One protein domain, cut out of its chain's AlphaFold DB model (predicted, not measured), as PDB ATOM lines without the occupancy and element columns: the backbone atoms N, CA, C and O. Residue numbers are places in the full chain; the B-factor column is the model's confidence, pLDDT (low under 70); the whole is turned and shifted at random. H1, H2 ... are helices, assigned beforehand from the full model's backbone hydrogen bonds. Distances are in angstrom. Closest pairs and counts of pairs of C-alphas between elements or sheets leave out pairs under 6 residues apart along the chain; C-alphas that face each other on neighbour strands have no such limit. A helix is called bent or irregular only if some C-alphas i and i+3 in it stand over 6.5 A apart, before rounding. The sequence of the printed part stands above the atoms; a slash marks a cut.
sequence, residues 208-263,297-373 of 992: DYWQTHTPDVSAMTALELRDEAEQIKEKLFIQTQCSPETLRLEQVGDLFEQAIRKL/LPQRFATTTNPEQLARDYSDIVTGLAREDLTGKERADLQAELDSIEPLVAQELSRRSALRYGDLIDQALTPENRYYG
ATOM      1  N   ASP A 208      -4.812 -29.211  28.984       70.75
ATOM      2  CA  ASP A 208      -6.208 -28.732  28.995       70.75
ATOM      3  C   ASP A 208      -7.178 -29.680  29.714       70.75
ATOM      4  O   ASP A 208      -8.136 -29.241  30.345       70.75
ATOM      5  N   TYR A 209      -6.921 -30.984  29.691       72.50
ATOM      6  CA  TYR A 209      -7.766 -31.965  30.360       72.50
ATOM      7  C   TYR A 209      -7.765 -31.820  31.884       72.50
ATOM      8  O   TYR A 209      -8.800 -32.006  32.536       72.50
ATOM      9  N   TRP A 210      -6.629 -31.429  32.461       73.81
ATOM     10  CA  TRP A 210      -6.486 -31.228  33.902       73.81
ATOM     11  C   TRP A 210      -7.266 -30.011  34.421       73.81
ATOM     12  O   TRP A 210      -7.527 -29.911  35.620       73.81
ATOM     13  N   GLN A 211      -7.750 -29.142  33.529       70.69
ATOM     14  CA  GLN A 211      -8.679 -28.061  33.883       70.69
ATOM     15  C   GLN A 211     -10.053 -28.575  34.329       70.69
ATOM     16  O   GLN A 211     -10.806 -27.842  34.964       70.69
ATOM     17  N   THR A 212     -10.392 -29.830  34.031       61.12
ATOM     18  CA  THR A 212     -11.696 -30.419  34.381       61.12
ATOM     19  C   THR A 212     -11.589 -31.767  35.097       61.12
ATOM     20  O   THR A 212     -12.561 -32.216  35.698       61.12
ATOM     21  N   HIS A 213     -10.405 -32.386  35.132       67.62
ATOM     22  CA  HIS A 213     -10.191 -33.723  35.698       67.62
ATOM     23  C   HIS A 213      -9.062 -33.729  36.735       67.62
ATOM     24  O   HIS A 213      -8.132 -32.934  36.652       67.62
ATOM     25  N   THR A 214      -9.142 -34.621  37.724       73.62
ATOM     26  CA  THR A 214      -8.102 -34.796  38.753       73.62
ATOM     27  C   THR A 214      -7.262 -36.035  38.422       73.62
ATOM     28  O   THR A 214      -7.852 -37.096  38.203       73.62
ATOM     29  N   PRO A 215      -5.919 -35.950  38.372       76.56
ATOM     30  CA  PRO A 215      -5.078 -37.086  38.000       76.56
ATOM     31  C   PRO A 215      -5.011 -38.163  39.089       76.56
ATOM     32  O   PRO A 215      -4.858 -37.864  40.274       76.56
ATOM     33  N   ASP A 216      -5.014 -39.433  38.672       79.19
ATOM     34  CA  ASP A 216      -4.568 -40.540  39.522       79.19
ATOM     35  C   ASP A 216      -3.043 -40.681  39.432       79.19
ATOM     36  O   ASP A 216      -2.496 -41.487  38.678       79.19
ATOM     37  N   VAL A 217      -2.345 -39.885  40.244       78.94
ATOM     38  CA  VAL A 217      -0.873 -39.857  40.298       78.94
ATOM     39  C   VAL A 217      -0.244 -41.201  40.683       78.94
ATOM     40  O   VAL A 217       0.953 -41.393  40.483       78.94
ATOM     41  N   SER A 218      -1.017 -42.138  41.250       74.25
ATOM     42  CA  SER A 218      -0.518 -43.460  41.648       74.25
ATOM     43  C   SER A 218      -0.402 -44.438  40.478       74.25
ATOM     44  O   SER A 218       0.377 -45.391  40.549       74.25
ATOM     45  N   ALA A 219      -1.144 -44.181  39.397       74.06
ATOM     46  CA  ALA A 219      -1.122 -44.965  38.169       74.06
ATOM     47  C   ALA A 219      -0.057 -44.484  37.164       74.06
ATOM     48  O   ALA A 219       0.218 -45.192  36.196       74.06
ATOM     49  N   MET A 220       0.554 -43.318  37.401       74.25
ATOM     50  CA  MET A 220       1.484 -42.657  36.481       74.25
ATOM     51  C   MET A 220       2.951 -42.998  36.770       74.25
ATOM     52  O   MET A 220       3.371 -43.213  37.911       74.25
ATOM     53  N   THR A 221       3.768 -43.029  35.720       79.19
ATOM     54  CA  THR A 221       5.216 -43.224  35.818       79.19
ATOM     55  C   THR A 221       5.938 -41.947  36.258       79.19
ATOM     56  O   THR A 221       5.453 -40.830  36.120       79.19
ATOM     57  N   ALA A 222       7.171 -42.101  36.751       73.88
ATOM     58  CA  ALA A 222       8.014 -40.977  37.164       73.88
ATOM     59  C   ALA A 222       8.314 -39.965  36.046       73.88
ATOM     60  O   ALA A 222       8.573 -38.800  36.340       73.88
ATOM     61  N   LEU A 223       8.352 -40.427  34.793       70.69
ATOM     62  CA  LEU A 223       8.591 -39.568  33.638       70.69
ATOM     63  C   LEU A 223       7.322 -38.785  33.293       70.69
ATOM     64  O   LEU A 223       7.406 -37.574  33.163       70.69
ATOM     65  N   GLU A 224       6.166 -39.452  33.254       74.44
ATOM     66  CA  GLU A 224       4.862 -38.820  32.993       74.44
ATOM     67  C   GLU A 224       4.518 -37.770  34.051       74.44
ATOM     68  O   GLU A 224       4.125 -36.665  33.708       74.44
ATOM     69  N   LEU A 225       4.743 -38.070  35.337       77.00
ATOM     70  CA  LEU A 225       4.525 -37.097  36.413       77.00
ATOM     71  C   LEU A 225       5.349 -35.817  36.215       77.00
ATOM     72  O   LEU A 225       4.863 -34.730  36.505       77.00
ATOM     73  N   ARG A 226       6.602 -35.944  35.758       76.62
ATOM     74  CA  ARG A 226       7.492 -34.796  35.517       76.62
ATOM     75  C   ARG A 226       7.108 -34.031  34.260       76.62
ATOM     76  O   ARG A 226       7.121 -32.812  34.298       76.62
ATOM     77  N   ASP A 227       6.781 -34.742  33.189       74.81
ATOM     78  CA  ASP A 227       6.402 -34.147  31.908       74.81
ATOM     79  C   ASP A 227       5.110 -33.326  32.050       74.81
ATOM     80  O   ASP A 227       5.084 -32.145  31.722       74.81
ATOM     81  N   GLU A 228       4.076 -33.890  32.682       79.00
ATOM     82  CA  GLU A 228       2.812 -33.183  32.948       79.00
ATOM     83  C   GLU A 228       2.994 -31.993  33.905       79.00
ATOM     84  O   GLU A 228       2.392 -30.935  33.708       79.00
ATOM     85  N   ALA A 229       3.853 -32.123  34.924       78.19
ATOM     86  CA  ALA A 229       4.165 -31.014  35.826       78.19
ATOM     87  C   ALA A 229       4.849 -29.847  35.097       78.19
ATOM     88  O   ALA A 229       4.513 -28.692  35.355       78.19
ATOM     89  N   GLU A 230       5.789 -30.128  34.193       72.69
ATOM     90  CA  GLU A 230       6.472 -29.091  33.412       72.69
ATOM     91  C   GLU A 230       5.538 -28.434  32.393       72.69
ATOM     92  O   GLU A 230       5.499 -27.208  32.315       72.69
ATOM     93  N   GLN A 231       4.694 -29.201  31.698       72.06
ATOM     94  CA  GLN A 231       3.722 -28.622  30.764       72.06
ATOM     95  C   GLN A 231       2.675 -27.747  31.482       72.06
ATOM     96  O   GLN A 231       2.269 -26.702  30.969       72.06
ATOM     97  N   ILE A 232       2.252 -28.127  32.696       74.94
ATOM     98  CA  ILE A 232       1.401 -27.274  33.540       74.94
ATOM     99  C   ILE A 232       2.132 -25.987  33.924       74.94
ATOM    100  O   ILE A 232       1.539 -24.914  33.826       74.94
ATOM    101  N   LYS A 233       3.404 -26.060  34.336       71.31
ATOM    102  CA  LYS A 233       4.201 -24.868  34.672       71.31
ATOM    103  C   LYS A 233       4.336 -23.922  33.486       71.31
ATOM    104  O   LYS A 233       4.096 -22.730  33.652       71.31
ATOM    105  N   GLU A 234       4.661 -24.447  32.309       63.66
ATOM    106  CA  GLU A 234       4.793 -23.669  31.075       63.66
ATOM    107  C   GLU A 234       3.476 -22.975  30.707       63.66
ATOM    108  O   GLU A 234       3.443 -21.780  30.416       63.66
ATOM    109  N   LYS A 235       2.348 -23.682  30.821       69.56
ATOM    110  CA  LYS A 235       1.037 -23.086  30.557       69.56
ATOM    111  C   LYS A 235       0.652 -22.018  31.578       69.56
ATOM    112  O   LYS A 235       0.113 -20.975  31.213       69.56
ATOM    113  N   LEU A 236       0.909 -22.280  32.856       66.19
ATOM    114  CA  LEU A 236       0.665 -21.327  33.935       66.19
ATOM    115  C   LEU A 236       1.546 -20.081  33.789       66.19
ATOM    116  O   LEU A 236       1.112 -18.992  34.151       66.19
ATOM    117  N   PHE A 237       2.757 -20.222  33.254       60.47
ATOM    118  CA  PHE A 237       3.684 -19.115  33.044       60.47
ATOM    119  C   PHE A 237       3.135 -18.056  32.073       60.47
ATOM    120  O   PHE A 237       3.207 -16.865  32.361       60.47
ATOM    121  N   ILE A 238       2.502 -18.483  30.977       56.19
ATOM    122  CA  ILE A 238       1.945 -17.580  29.952       56.19
ATOM    123  C   ILE A 238       0.647 -16.894  30.441       56.19
ATOM    124  O   ILE A 238       0.222 -15.863  29.915       56.19
ATOM    125  N   GLN A 239      -0.005 -17.433  31.477       61.78
ATOM    126  CA  GLN A 239      -1.254 -16.890  32.011       61.78
ATOM    127  C   GLN A 239      -1.011 -15.809  33.074       61.78
ATOM    128  O   GLN A 239      -0.711 -16.091  34.233       61.78
ATOM    129  N   THR A 240      -1.233 -14.551  32.689       56.12
ATOM    130  CA  THR A 240      -1.181 -13.387  33.595       56.12
ATOM    131  C   THR A 240      -2.440 -13.220  34.445       56.12
ATOM    132  O   THR A 240      -2.385 -12.647  35.532       56.12
ATOM    133  N   GLN A 241      -3.580 -13.729  33.970       55.75
ATOM    134  CA  GLN A 241      -4.846 -13.734  34.700       55.75
ATOM    135  C   GLN A 241      -5.097 -15.118  35.299       55.75
ATOM    136  O   GLN A 241      -5.078 -16.123  34.594       55.75
ATOM    137  N   CYS A 242      -5.374 -15.165  36.599       63.12
ATOM    138  CA  CYS A 242      -5.861 -16.360  37.267       63.12
ATOM    139  C   CYS A 242      -7.365 -16.501  37.028       63.12
ATOM    140  O   CYS A 242      -8.149 -15.651  37.455       63.12
ATOM    141  N   SER A 243      -7.768 -17.612  36.419       64.38
ATOM    142  CA  SER A 243      -9.153 -18.079  36.396       64.38
ATOM    143  C   SER A 243      -9.345 -19.282  37.339       64.38
ATOM    144  O   SER A 243      -8.357 -19.839  37.838       64.38
ATOM    145  N   PRO A 244     -10.589 -19.725  37.603       63.59
ATOM    146  CA  PRO A 244     -10.837 -20.980  38.312       63.59
ATOM    147  C   PRO A 244     -10.130 -22.187  37.670       63.59
ATOM    148  O   PRO A 244      -9.620 -23.054  38.379       63.59
ATOM    149  N   GLU A 245     -10.026 -22.220  36.340       65.00
ATOM    150  CA  GLU A 245      -9.288 -23.244  35.594       65.00
ATOM    151  C   GLU A 245      -7.774 -23.147  35.830       65.00
ATOM    152  O   GLU A 245      -7.125 -24.173  36.037       65.00
ATOM    153  N   THR A 246      -7.205 -21.934  35.856       69.25
ATOM    154  CA  THR A 246      -5.789 -21.696  36.204       69.25
ATOM    155  C   THR A 246      -5.484 -22.186  37.616       69.25
ATOM    156  O   THR A 246      -4.487 -22.866  37.847       69.25
ATOM    157  N   LEU A 247      -6.368 -21.891  38.568       68.56
ATOM    158  CA  LEU A 247      -6.186 -22.273  39.964       68.56
ATOM    159  C   LEU A 247      -6.313 -23.791  40.160       68.56
ATOM    160  O   LEU A 247      -5.603 -24.384  40.973       68.56
ATOM    161  N   ARG A 248      -7.155 -24.450  39.360       70.69
ATOM    162  CA  ARG A 248      -7.207 -25.913  39.298       70.69
ATOM    163  C   ARG A 248      -5.927 -26.506  38.704       70.69
ATOM    164  O   ARG A 248      -5.419 -27.487  39.238       70.69
ATOM    165  N   LEU A 249      -5.389 -25.918  37.635       75.06
ATOM    166  CA  LEU A 249      -4.112 -26.351  37.061       75.06
ATOM    167  C   LEU A 249      -2.962 -26.223  38.066       75.06
ATOM    168  O   LEU A 249      -2.151 -27.139  38.150       75.06
ATOM    169  N   GLU A 250      -2.925 -25.159  38.876       74.81
ATOM    170  CA  GLU A 250      -1.972 -25.026  39.991       74.81
ATOM    171  C   GLU A 250      -2.097 -26.190  40.984       74.81
ATOM    172  O   GLU A 250      -1.106 -26.851  41.286       74.81
ATOM    173  N   GLN A 251      -3.317 -26.503  41.434       75.56
ATOM    174  CA  GLN A 251      -3.560 -27.622  42.353       75.56
ATOM    175  C   GLN A 251      -3.125 -28.967  41.761       75.56
ATOM    176  O   GLN A 251      -2.569 -29.814  42.463       75.56
ATOM    177  N   VAL A 252      -3.384 -29.185  40.471       77.00
ATOM    178  CA  VAL A 252      -2.963 -30.402  39.773       77.00
ATOM    179  C   VAL A 252      -1.437 -30.456  39.634       77.00
ATOM    180  O   VAL A 252      -0.839 -31.500  39.898       77.00
ATOM    181  N   GLY A 253      -0.798 -29.330  39.314       79.94
ATOM    182  CA  GLY A 253       0.659 -29.194  39.309       79.94
ATOM    183  C   GLY A 253       1.279 -29.532  40.667       79.94
ATOM    184  O   GLY A 253       2.220 -30.322  40.733       79.94
ATOM    185  N   ASP A 254       0.696 -29.033  41.761       78.81
ATOM    186  CA  ASP A 254       1.128 -29.342  43.129       78.81
ATOM    187  C   ASP A 254       0.982 -30.830  43.463       78.81
ATOM    188  O   ASP A 254       1.852 -31.419  44.115       78.81
ATOM    189  N   LEU A 255      -0.099 -31.472  43.011       79.19
ATOM    190  CA  LEU A 255      -0.287 -32.915  43.174       79.19
ATOM    191  C   LEU A 255       0.809 -33.705  42.449       79.19
ATOM    192  O   LEU A 255       1.351 -34.658  43.024       79.19
ATOM    193  N   PHE A 256       1.183 -33.296  41.234       84.19
ATOM    194  CA  PHE A 256       2.294 -33.906  40.506       84.19
ATOM    195  C   PHE A 256       3.637 -33.664  41.198       84.19
ATOM    196  O   PHE A 256       4.369 -34.622  41.446       84.19
ATOM    197  N   GLU A 257       3.943 -32.434  41.609       82.50
ATOM    198  CA  GLU A 257       5.141 -32.084  42.385       82.50
ATOM    199  C   GLU A 257       5.266 -32.932  43.661       82.50
ATOM    200  O   GLU A 257       6.324 -33.497  43.961       82.50
ATOM    201  N   GLN A 258       4.175 -33.077  44.416       83.69
ATOM    202  CA  GLN A 258       4.142 -33.902  45.622       83.69
ATOM    203  C   GLN A 258       4.354 -35.387  45.313       83.69
ATOM    204  O   GLN A 258       5.052 -36.075  46.067       83.69
ATOM    205  N   ALA A 259       3.780 -35.894  44.220       82.62
ATOM    206  CA  ALA A 259       4.009 -37.261  43.766       82.62
ATOM    207  C   ALA A 259       5.476 -37.470  43.357       82.62
ATOM    208  O   ALA A 259       6.096 -38.441  43.796       82.62
ATOM    209  N   ILE A 260       6.073 -36.518  42.632       83.44
ATOM    210  CA  ILE A 260       7.488 -36.534  42.238       83.44
ATOM    211  C   ILE A 260       8.394 -36.582  43.471       83.44
ATOM    212  O   ILE A 260       9.335 -37.376  43.510       83.44
ATOM    213  N   ARG A 261       8.099 -35.786  44.506       83.19
ATOM    214  CA  ARG A 261       8.862 -35.781  45.770       83.19
ATOM    215  C   ARG A 261       8.793 -37.114  46.516       83.19
ATOM    216  O   ARG A 261       9.738 -37.461  47.222       83.19
ATOM    217  N   LYS A 262       7.693 -37.859  46.368       81.38
ATOM    218  CA  LYS A 262       7.490 -39.183  46.980       81.38
ATOM    219  C   LYS A 262       8.129 -40.325  46.184       81.38
ATOM    220  O   LYS A 262       8.213 -41.437  46.709       81.38
ATOM    221  N   LEU A 263       8.599 -40.084  44.957       78.38
ATOM    222  CA  LEU A 263       9.316 -41.099  44.188       78.38
ATOM    223  C   LEU A 263      10.638 -41.464  44.884       78.38
ATOM    224  O   LEU A 263      11.356 -40.582  45.365       78.38
ATOM    225  N   LEU A 297     -23.065 -34.893  50.816       54.66
ATOM    226  CA  LEU A 297     -22.924 -33.541  50.286       54.66
ATOM    227  C   LEU A 297     -21.852 -32.798  51.096       54.66
ATOM    228  O   LEU A 297     -21.738 -33.057  52.302       54.66
ATOM    229  N   PRO A 298     -21.071 -31.911  50.455       55.16
ATOM    230  CA  PRO A 298     -20.111 -31.084  51.168       55.16
ATOM    231  C   PRO A 298     -20.810 -30.359  52.325       55.16
ATOM    232  O   PRO A 298     -21.933 -29.876  52.175       55.16
ATOM    233  N   GLN A 299     -20.207 -30.372  53.515       57.06
ATOM    234  CA  GLN A 299     -20.769 -29.664  54.666       57.06
ATOM    235  C   GLN A 299     -20.503 -28.168  54.519       57.06
ATOM    236  O   GLN A 299     -19.422 -27.808  54.065       57.06
ATOM    237  N   ARG A 300     -21.457 -27.342  54.977       54.34
ATOM    238  CA  ARG A 300     -21.386 -25.872  55.034       54.34
ATOM    239  C   ARG A 300     -19.958 -25.367  55.196       54.34
ATOM    240  O   ARG A 300     -19.375 -25.495  56.278       54.34
ATOM    241  N   PHE A 301     -19.430 -24.776  54.135       54.12
ATOM    242  CA  PHE A 301     -18.094 -24.213  54.143       54.12
ATOM    243  C   PHE A 301     -18.079 -22.975  55.039       54.12
ATOM    244  O   PHE A 301     -18.825 -22.014  54.843       54.12
ATOM    245  N   ALA A 302     -17.281 -23.030  56.105       50.56
ATOM    246  CA  ALA A 302     -17.043 -21.864  56.940       50.56
ATOM    247  C   ALA A 302     -16.369 -20.791  56.076       50.56
ATOM    248  O   ALA A 302     -15.475 -21.119  55.302       50.56
ATOM    249  N   THR A 303     -16.765 -19.524  56.231       54.50
ATOM    250  CA  THR A 303     -16.127 -18.357  55.600       54.50
ATOM    251  C   THR A 303     -14.657 -18.284  56.010       54.50
ATOM    252  O   THR A 303     -14.295 -17.646  57.001       54.50
ATOM    253  N   THR A 304     -13.821 -19.026  55.300       58.19
ATOM    254  CA  THR A 304     -12.391 -19.142  55.530       58.19
ATOM    255  C   THR A 304     -11.677 -18.064  54.731       58.19
ATOM    256  O   THR A 304     -11.981 -17.824  53.567       58.19
ATOM    257  N   THR A 305     -10.709 -17.401  55.354       61.44
ATOM    258  CA  THR A 305      -9.785 -16.482  54.673       61.44
ATOM    259  C   THR A 305      -8.546 -17.200  54.140       61.44
ATOM    260  O   THR A 305      -7.680 -16.559  53.552       61.44
ATOM    261  N   ASN A 306      -8.431 -18.520  54.341       74.69
ATOM    262  CA  ASN A 306      -7.311 -19.301  53.826       74.69
ATOM    263  C   ASN A 306      -7.486 -19.558  52.313       74.69
ATOM    264  O   ASN A 306      -8.430 -20.265  51.945       74.69
ATOM    265  N   PRO A 307      -6.562 -19.085  51.453       67.00
ATOM    266  CA  PRO A 307      -6.643 -19.255  50.002       67.00
ATOM    267  C   PRO A 307      -6.750 -20.706  49.522       67.00
ATOM    268  O   PRO A 307      -7.475 -20.995  48.575       67.00
ATOM    269  N   GLU A 308      -6.040 -21.640  50.162       65.94
ATOM    270  CA  GLU A 308      -6.059 -23.051  49.756       65.94
ATOM    271  C   GLU A 308      -7.367 -23.747  50.121       65.94
ATOM    272  O   GLU A 308      -7.790 -24.673  49.432       65.94
ATOM    273  N   GLN A 309      -7.972 -23.338  51.235       72.06
ATOM    274  CA  GLN A 309      -9.254 -23.877  51.664       72.06
ATOM    275  C   GLN A 309     -10.371 -23.297  50.795       72.06
ATOM    276  O   GLN A 309     -11.175 -24.052  50.271       72.06
ATOM    277  N   LEU A 310     -10.334 -21.987  50.536       72.88
ATOM    278  CA  LEU A 310     -11.282 -21.285  49.670       72.88
ATOM    279  C   LEU A 310     -11.378 -21.913  48.269       72.88
ATOM    280  O   LEU A 310     -12.465 -22.091  47.725       72.88
ATOM    281  N   ALA A 311     -10.235 -22.299  47.702       67.94
ATOM    282  CA  ALA A 311     -10.165 -22.962  46.408       67.94
ATOM    283  C   ALA A 311     -10.748 -24.386  46.397       67.94
ATOM    284  O   ALA A 311     -11.366 -24.798  45.414       67.94
ATOM    285  N   ARG A 312     -10.538 -25.147  47.480       70.81
ATOM    286  CA  ARG A 312     -11.124 -26.486  47.652       70.81
ATOM    287  C   ARG A 312     -12.636 -26.389  47.798       70.81
ATOM    288  O   ARG A 312     -13.351 -27.069  47.074       70.81
ATOM    289  N   ASP A 313     -13.089 -25.479  48.654       75.62
ATOM    290  CA  ASP A 313     -14.501 -25.235  48.932       75.62
ATOM    291  C   ASP A 313     -15.249 -24.849  47.642       75.62
ATOM    292  O   ASP A 313     -16.264 -25.454  47.306       75.62
ATOM    293  N   TYR A 314     -14.695 -23.929  46.842       77.62
ATOM    294  CA  TYR A 314     -15.253 -23.567  45.533       77.62
ATOM    295  C   TYR A 314     -15.351 -24.770  44.576       77.62
ATOM    296  O   TYR A 314     -16.407 -25.011  43.985       77.62
ATOM    297  N   SER A 315     -14.278 -25.564  44.442       71.06
ATOM    298  CA  SER A 315     -14.264 -26.756  43.578       71.06
ATOM    299  C   SER A 315     -15.291 -27.804  44.020       71.06
ATOM    300  O   SER A 315     -15.974 -28.395  43.179       71.06
ATOM    301  N   ASP A 316     -15.421 -28.032  45.324       75.06
ATOM    302  CA  ASP A 316     -16.356 -29.002  45.891       75.06
ATOM    303  C   ASP A 316     -17.817 -28.571  45.682       75.06
ATOM    304  O   ASP A 316     -18.654 -29.409  45.337       75.06
ATOM    305  N   ILE A 317     -18.128 -27.273  45.813       75.50
ATOM    306  CA  ILE A 317     -19.472 -26.727  45.550       75.50
ATOM    307  C   ILE A 317     -19.836 -26.857  44.068       75.50
ATOM    308  O   ILE A 317     -20.908 -27.373  43.748       75.50
ATOM    309  N   VAL A 318     -18.945 -26.446  43.157       75.75
ATOM    310  CA  VAL A 318     -19.176 -26.531  41.701       75.75
ATOM    311  C   VAL A 318     -19.338 -27.988  41.256       75.75
ATOM    312  O   VAL A 318     -20.271 -28.319  40.521       75.75
ATOM    313  N   THR A 319     -18.487 -28.889  41.759       73.44
ATOM    314  CA  THR A 319     -18.594 -30.336  41.494       73.44
ATOM    315  C   THR A 319     -19.888 -30.910  42.075       73.44
ATOM    316  O   THR A 319     -20.542 -31.744  41.448       73.44
ATOM    317  N   GLY A 320     -20.289 -30.445  43.260       74.38
ATOM    318  CA  GLY A 320     -21.559 -30.781  43.886       74.38
ATOM    319  C   GLY A 320     -22.749 -30.387  43.014       74.38
ATOM    320  O   GLY A 320     -23.593 -31.236  42.745       74.38
ATOM    321  N   LEU A 321     -22.787 -29.145  42.522       78.12
ATOM    322  CA  LEU A 321     -23.857 -28.603  41.670       78.12
ATOM    323  C   LEU A 321     -24.004 -29.336  40.328       78.12
ATOM    324  O   LEU A 321     -25.123 -29.442  39.818       78.12
ATOM    325  N   ALA A 322     -22.909 -29.882  39.788       75.31
ATOM    326  CA  ALA A 322     -22.901 -30.658  38.546       75.31
ATOM    327  C   ALA A 322     -23.596 -32.031  38.659       75.31
ATOM    328  O   ALA A 322     -23.849 -32.689  37.650       75.31
ATOM    329  N   ARG A 323     -23.927 -32.486  39.874       76.44
ATOM    330  CA  ARG A 323     -24.618 -33.758  40.092       76.44
ATOM    331  C   ARG A 323     -26.072 -33.712  39.608       76.44
ATOM    332  O   ARG A 323     -26.864 -32.844  39.992       76.44
ATOM    333  N   GLU A 324     -26.455 -34.710  38.816       75.88
ATOM    334  CA  GLU A 324     -27.831 -34.874  38.322       75.88
ATOM    335  C   GLU A 324     -28.801 -35.403  39.395       75.88
ATOM    336  O   GLU A 324     -30.012 -35.248  39.261       75.88
ATOM    337  N   ASP A 325     -28.291 -35.998  40.481       81.06
ATOM    338  CA  ASP A 325     -29.085 -36.670  41.519       81.06
ATOM    339  C   ASP A 325     -29.516 -35.768  42.695       81.06
ATOM    340  O   ASP A 325     -30.052 -36.269  43.689       81.06
ATOM    341  N   LEU A 326     -29.299 -34.451  42.589       76.81
ATOM    342  CA  LEU A 326     -29.628 -33.463  43.623       76.81
ATOM    343  C   LEU A 326     -31.133 -33.182  43.724       76.81
ATOM    344  O   LEU A 326     -31.820 -32.966  42.722       76.81
ATOM    345  N   THR A 327     -31.646 -33.068  44.950       85.38
ATOM    346  CA  THR A 327     -32.973 -32.480  45.178       85.38
ATOM    347  C   THR A 327     -32.946 -30.967  44.937       85.38
ATOM    348  O   THR A 327     -31.918 -30.309  45.094       85.38
ATOM    349  N   GLY A 328     -34.100 -30.374  44.608       82.00
ATOM    350  CA  GLY A 328     -34.196 -28.923  44.383       82.00
ATOM    351  C   GLY A 328     -33.760 -28.078  45.586       82.00
ATOM    352  O   GLY A 328     -33.233 -26.987  45.400       82.00
ATOM    353  N   LYS A 329     -33.919 -28.599  46.812       79.94
ATOM    354  CA  LYS A 329     -33.446 -27.940  48.036       79.94
ATOM    355  C   LYS A 329     -31.923 -28.013  48.172       79.94
ATOM    356  O   LYS A 329     -31.306 -26.991  48.421       79.94
ATOM    357  N   GLU A 330     -31.322 -29.182  47.954       79.06
ATOM    358  CA  GLU A 330     -29.859 -29.351  48.016       79.06
ATOM    359  C   GLU A 330     -29.148 -28.511  46.950       79.06
ATOM    360  O   GLU A 330     -28.115 -27.909  47.227       79.06
ATOM    361  N   ARG A 331     -29.727 -28.410  45.746       81.44
ATOM    362  CA  ARG A 331     -29.209 -27.529  44.692       81.44
ATOM    363  C   ARG A 331     -29.310 -26.050  45.079       81.44
ATOM    364  O   ARG A 331     -28.377 -25.305  44.816       81.44
ATOM    365  N   ALA A 332     -30.411 -25.631  45.707       79.75
ATOM    366  CA  ALA A 332     -30.575 -24.255  46.177       79.75
ATOM    367  C   ALA A 332     -29.618 -23.909  47.333       79.75
ATOM    368  O   ALA A 332     -29.061 -22.815  47.344       79.75
ATOM    369  N   ASP A 333     -29.395 -24.840  48.265       80.88
ATOM    370  CA  ASP A 333     -28.457 -24.662  49.379       80.88
ATOM    371  C   ASP A 333     -27.006 -24.546  48.862       80.88
ATOM    372  O   ASP A 333     -26.296 -23.621  49.248       80.88
ATOM    373  N   LEU A 334     -26.588 -25.406  47.919       79.81
ATOM    374  CA  LEU A 334     -25.268 -25.314  47.275       79.81
ATOM    375  C   LEU A 334     -25.096 -24.033  46.445       79.81
ATOM    376  O   LEU A 334     -24.014 -23.453  46.444       79.81
ATOM    377  N   GLN A 335     -26.147 -23.575  45.758       83.50
ATOM    378  CA  GLN A 335     -26.101 -22.319  45.005       83.50
ATOM    379  C   GLN A 335     -25.924 -21.117  45.941       83.50
ATOM    380  O   GLN A 335     -25.097 -20.255  45.675       83.50
ATOM    381  N   ALA A 336     -26.634 -21.085  47.072       80.44
ATOM    382  CA  ALA A 336     -26.480 -20.021  48.061       80.44
ATOM    383  C   ALA A 336     -25.078 -20.004  48.701       80.44
ATOM    384  O   ALA A 336     -24.558 -18.936  49.028       80.44
ATOM    385  N   GLU A 337     -24.454 -21.173  48.878       81.81
ATOM    386  CA  GLU A 337     -23.059 -21.265  49.325       81.81
ATOM    387  C   GLU A 337     -22.084 -20.753  48.256       81.81
ATOM    388  O   GLU A 337     -21.188 -19.972  48.593       81.81
ATOM    389  N   LEU A 338     -22.296 -21.102  46.980       82.44
ATOM    390  CA  LEU A 338     -21.499 -20.589  45.861       82.44
ATOM    391  C   LEU A 338     -21.536 -19.057  45.809       82.44
ATOM    392  O   LEU A 338     -20.480 -18.426  45.831       82.44
ATOM    393  N   ASP A 339     -22.738 -18.477  45.847       80.81
ATOM    394  CA  ASP A 339     -22.958 -17.027  45.793       80.81
ATOM    395  C   ASP A 339     -22.234 -16.287  46.943       80.81
ATOM    396  O   ASP A 339     -21.839 -15.127  46.811       80.81
ATOM    397  N   SER A 340     -22.034 -16.950  48.091       80.31
ATOM    398  CA  SER A 340     -21.343 -16.375  49.253       80.31
ATOM    399  C   SER A 340     -19.810 -16.410  49.156       80.31
ATOM    400  O   SER A 340     -19.137 -15.553  49.734       80.31
ATOM    401  N   ILE A 341     -19.254 -17.384  48.429       79.38
ATOM    402  CA  ILE A 341     -17.807 -17.633  48.314       79.38
ATOM    403  C   ILE A 341     -17.220 -16.989  47.052       79.38
ATOM    404  O   ILE A 341     -16.061 -16.570  47.057       79.38
ATOM    405  N   GLU A 342     -18.018 -16.840  45.996       79.00
ATOM    406  CA  GLU A 342     -17.629 -16.232  44.721       79.00
ATOM    407  C   GLU A 342     -16.894 -14.875  44.844       79.00
ATOM    408  O   GLU A 342     -15.834 -14.735  44.227       79.00
ATOM    409  N   PRO A 343     -17.321 -13.894  45.675       77.56
ATOM    410  CA  PRO A 343     -16.582 -12.635  45.818       77.56
ATOM    411  C   PRO A 343     -15.209 -12.801  46.489       77.56
ATOM    412  O   PRO A 343     -14.266 -12.087  46.144       77.56
ATOM    413  N   LEU A 344     -15.067 -13.748  47.424       78.62
ATOM    414  CA  LEU A 344     -13.783 -14.047  48.067       78.62
ATOM    415  C   LEU A 344     -12.828 -14.722  47.076       78.62
ATOM    416  O   LEU A 344     -11.645 -14.384  47.025       78.62
ATOM    417  N   VAL A 345     -13.345 -15.638  46.250       75.50
ATOM    418  CA  VAL A 345     -12.579 -16.285  45.175       75.50
ATOM    419  C   VAL A 345     -12.139 -15.250  44.143       75.50
ATOM    420  O   VAL A 345     -10.967 -15.225  43.780       75.50
ATOM    421  N   ALA A 346     -13.023 -14.340  43.727       69.00
ATOM    422  CA  ALA A 346     -12.684 -13.261  42.801       69.00
ATOM    423  C   ALA A 346     -11.578 -12.336  43.347       69.00
ATOM    424  O   ALA A 346     -10.673 -11.936  42.607       69.00
ATOM    425  N   GLN A 347     -11.609 -12.027  44.650       72.25
ATOM    426  CA  GLN A 347     -10.559 -11.251  45.311       72.25
ATOM    427  C   GLN A 347      -9.212 -11.990  45.308       72.25
ATOM    428  O   GLN A 347      -8.183 -11.391  44.987       72.25
ATOM    429  N   GLU A 348      -9.204 -13.286  45.626       76.31
ATOM    430  CA  GLU A 348      -7.983 -14.098  45.637       76.31
ATOM    431  C   GLU A 348      -7.416 -14.315  44.226       76.31
ATOM    432  O   GLU A 348      -6.207 -14.186  44.028       76.31
ATOM    433  N   LEU A 349      -8.269 -14.560  43.226       69.38
ATOM    434  CA  LEU A 349      -7.867 -14.639  41.818       69.38
ATOM    435  C   LEU A 349      -7.237 -13.324  41.352       69.38
ATOM    436  O   LEU A 349      -6.181 -13.339  40.721       69.38
ATOM    437  N   SER A 350      -7.817 -12.180  41.724       64.94
ATOM    438  CA  SER A 350      -7.247 -10.862  41.412       64.94
ATOM    439  C   SER A 350      -5.873 -10.671  42.066       64.94
ATOM    440  O   SER A 350      -4.934 -10.210  41.418       64.94
ATOM    441  N   ARG A 351      -5.723 -11.080  43.334       75.69
ATOM    442  CA  ARG A 351      -4.449 -11.019  44.067       75.69
ATOM    443  C   ARG A 351      -3.374 -11.898  43.423       75.69
ATOM    444  O   ARG A 351      -2.247 -11.444  43.251       75.69
ATOM    445  N   ARG A 352      -3.705 -13.141  43.057       71.81
ATOM    446  CA  ARG A 352      -2.769 -14.068  42.396       71.81
ATOM    447  C   ARG A 352      -2.411 -13.628  40.981       71.81
ATOM    448  O   ARG A 352      -1.245 -13.722  40.617       71.81
ATOM    449  N   SER A 353      -3.369 -13.080  40.232       65.38
ATOM    450  CA  SER A 353      -3.112 -12.487  38.911       65.38
ATOM    451  C   SER A 353      -2.081 -11.365  39.015       65.38
ATOM    452  O   SER A 353      -1.125 -11.329  38.250       65.38
ATOM    453  N   ALA A 354      -2.222 -10.484  40.013       63.38
ATOM    454  CA  ALA A 354      -1.263  -9.405  40.246       63.38
ATOM    455  C   ALA A 354       0.147  -9.926  40.576       63.38
ATOM    456  O   ALA A 354       1.124  -9.348  40.108       63.38
ATOM    457  N   LEU A 355       0.258 -11.021  41.340       70.88
ATOM    458  CA  LEU A 355       1.543 -11.666  41.627       70.88
ATOM    459  C   LEU A 355       2.161 -12.296  40.376       70.88
ATOM    460  O   LEU A 355       3.298 -11.981  40.055       70.88
ATOM    461  N   ARG A 356       1.402 -13.107  39.625       69.19
ATOM    462  CA  ARG A 356       1.875 -13.733  38.375       69.19
ATOM    463  C   ARG A 356       2.329 -12.705  37.350       69.19
ATOM    464  O   ARG A 356       3.348 -12.875  36.694       69.19
ATOM    465  N   TYR A 357       1.565 -11.629  37.221       66.94
ATOM    466  CA  TYR A 357       1.901 -10.526  36.339       66.94
ATOM    467  C   TYR A 357       3.172  -9.790  36.795       66.94
ATOM    468  O   TYR A 357       3.992  -9.428  35.957       66.94
ATOM    469  N   GLY A 358       3.375  -9.629  38.109       69.50
ATOM    470  CA  GLY A 358       4.637  -9.143  38.672       69.50
ATOM    471  C   GLY A 358       5.817 -10.064  38.345       69.50
ATOM    472  O   GLY A 358       6.817  -9.594  37.812       69.50
ATOM    473  N   ASP A 359       5.667 -11.371  38.567       73.81
ATOM    474  CA  ASP A 359       6.702 -12.372  38.273       73.81
ATOM    475  C   ASP A 359       7.070 -12.399  36.782       73.81
ATOM    476  O   ASP A 359       8.243 -12.524  36.432       73.81
ATOM    477  N   LEU A 360       6.081 -12.251  35.893       71.81
ATOM    478  CA  LEU A 360       6.308 -12.169  34.450       71.81
ATOM    479  C   LEU A 360       7.131 -10.929  34.082       71.81
ATOM    480  O   LEU A 360       8.064 -11.029  33.290       71.81
ATOM    481  N   ILE A 361       6.812  -9.769  34.666       78.62
ATOM    482  CA  ILE A 361       7.583  -8.536  34.461       78.62
ATOM    483  C   ILE A 361       9.017  -8.712  34.975       78.62
ATOM    484  O   ILE A 361       9.964  -8.361  34.272       78.62
ATOM    485  N   ASP A 362       9.191  -9.287  36.163       76.94
ATOM    486  CA  ASP A 362      10.510  -9.500  36.762       76.94
ATOM    487  C   ASP A 362      11.367 -10.446  35.912       76.94
ATOM    488  O   ASP A 362      12.536 -10.157  35.641       76.94
ATOM    489  N   GLN A 363      10.791 -11.543  35.419       76.25
ATOM    490  CA  GLN A 363      11.472 -12.444  34.487       76.25
ATOM    491  C   GLN A 363      11.776 -11.762  33.155       76.25
ATOM    492  O   GLN A 363      12.865 -11.933  32.610       76.25
ATOM    493  N   ALA A 364      10.867 -10.925  32.661       75.75
ATOM    494  CA  ALA A 364      11.060 -10.224  31.404       75.75
ATOM    495  C   ALA A 364      12.219  -9.209  31.442       75.75
ATOM    496  O   ALA A 364      12.948  -9.036  30.451       75.75
ATOM    497  N   LEU A 365      12.381  -8.557  32.596       78.88
ATOM    498  CA  LEU A 365      13.462  -7.621  32.906       78.88
ATOM    499  C   LEU A 365      14.766  -8.317  33.295       78.88
ATOM    500  O   LEU A 365      15.833  -7.707  33.191       78.88
ATOM    501  N   THR A 366      14.698  -9.581  33.713       75.19
ATOM    502  CA  THR A 366      15.880 -10.380  34.017       75.19
ATOM    503  C   THR A 366      16.676 -10.594  32.726       75.19
ATOM    504  O   THR A 366      16.139 -11.138  31.758       75.19
ATOM    505  N   PRO A 367      17.949 -10.163  32.661       65.12
ATOM    506  CA  PRO A 367      18.775 -10.441  31.499       65.12
ATOM    507  C   PRO A 367      18.936 -11.957  31.371       65.12
ATOM    508  O   PRO A 367      19.374 -12.629  32.307       65.12
ATOM    509  N   GLU A 368      18.574 -12.509  30.212       58.97
ATOM    510  CA  GLU A 368      18.923 -13.889  29.898       58.97
ATOM    511  C   GLU A 368      20.445 -13.998  29.961       58.97
ATOM    512  O   GLU A 368      21.155 -13.176  29.381       58.97
ATOM    513  N   ASN A 369      20.952 -15.003  30.671       45.03
ATOM    514  CA  ASN A 369      22.381 -15.273  30.826       45.03
ATOM    515  C   ASN A 369      22.986 -15.809  29.508       45.03
ATOM    516  O   ASN A 369      23.576 -16.886  29.459       45.03
ATOM    517  N   ARG A 370      22.756 -15.101  28.398       44.06
ATOM    518  CA  ARG A 370      23.263 -15.396  27.064       44.06
ATOM    519  C   ARG A 370      24.493 -14.536  26.837       44.06
ATOM    520  O   ARG A 370      24.424 -13.357  26.510       44.06
ATOM    521  N   TYR A 371      25.623 -15.191  27.037       41.84
ATOM    522  CA  TYR A 371      26.998 -14.726  26.900       41.84
ATOM    523  C   TYR A 371      27.376 -14.394  25.434       41.84
ATOM    524  O   TYR A 371      28.365 -14.899  24.916       41.84
ATOM    525  N   TYR A 372      26.571 -13.586  24.732       35.06
ATOM    526  CA  TYR A 372      26.739 -13.305  23.294       35.06
ATOM    527  C   TYR A 372      26.681 -11.811  22.934       35.06
ATOM    528  O   TYR A 372      26.283 -11.437  21.831       35.06
ATOM    529  N   GLY A 373      27.133 -10.942  23.840       45.00
ATOM    530  CA  GLY A 373      27.367  -9.523  23.569       45.00
ATOM    531  C   GLY A 373      28.512  -8.970  24.417       45.00
ATOM    532  O   GLY A 373      28.815  -9.505  25.479       45.00
TER     533      GLY A 373
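Overview. This is residues 208 to 263 and 297 to 373 of the 992 residues of the protein "DUF4157 domain-containing protein" of Paraburkholderia atlantica (UniProt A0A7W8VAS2). A long bent helix, H5, makes the longest axis, and two helical hairpins are built along it: H4 folds back on its first arm, H5a, while the pair H2 and H3 stands crosswise to its second arm, H5b, with few contacts to it. The short H1 packs on H3, and residues 361 to 373, of which 361 to 365 belong to H5, stick out at one end. The printed part has 133 residues with five named helices, H1 to H5 in order along the chain, and no named strand; its class is all helix. The whole is loose, with a radius of gyration of the C-alphas of 18.1 A, and elongated, with spans of 68 by 35 by 22 A.

Arrangement. H5, residues 328 to 365, was assigned as one helix by its hydrogen bonds but is bent: C-alphas 340 and 343 are 7.0 A apart. Its arms H5a, residues 328 to 340, and H5b, residues 343 to 365, stand at a steep tilt of 47 degrees. H4, residues 307 to 321, forms a helical hairpin with H5a, opposite ways at a shallow tilt of 27 degrees; their closest C-alphas, of Ile 317 and Leu 334, are 6.2 A apart. H4 also touches H5b, at residues 344 to 348 alone, the closest C-alphas being those of Leu 310 and Val 345, 6.8 A apart. H2, residues 222 to 238, is close to H5b but not clearly touching, about perpendicular at 90 degrees, with the closest C-alphas, of Phe 237 and Leu 360, 7.6 A apart. H3, residues 244 to 262, forms a helical hairpin with H2, opposite ways at a shallow tilt of 33 degrees, only just short of steep; the closest C-alphas, of Ala 229 and Gly 253, are 5.3 A apart. H3 and H4 are close but not clearly touching, with the closest C-alphas, of Leu 247 and Ala 311, 7.6 A apart. H1, residues 208 to 211, touches H3 at residues 245 to 252 alone, the closest C-alphas being those of Gln 211 and Glu 245, 5.1 A apart. In H3, H4, H5a and H5b every O i to N i+4 pair is within hydrogen-bond range, in H2 12 of 13 are, and H1 is too short for such a pair.

Along the chain. H5a measures 18.6 A from C-alpha 328 at (-34.196, -28.923, 44.383) to C-alpha 340, and H5b 33.1 A from C-alpha 343 to C-alpha 365 at (13.462, -7.621, 32.906). From first to last C-alpha H4 measures 21.3 A, H3 27.2 A, H2 25.2 A and H1 5.5 A, the last beginning at C-alpha 208, (-6.208, -28.732, 28.995).

Size, cuts and confidence. The two C-alphas farthest apart, of Lys 329 and Gly 373, are 68.1 A apart. Residues 264 to 296 are not printed, and C-alphas 263 and 297 are 33.7 A apart across the cut. Of the links that are printed whole, H2 to H3 is tight and H1 to H2 and H4 to H5 are short. The mean pLDDT of the printed part is 71.5, and 43 residues are under 70, among them residues 234 to 247, 297 to 305 and 367 to 373.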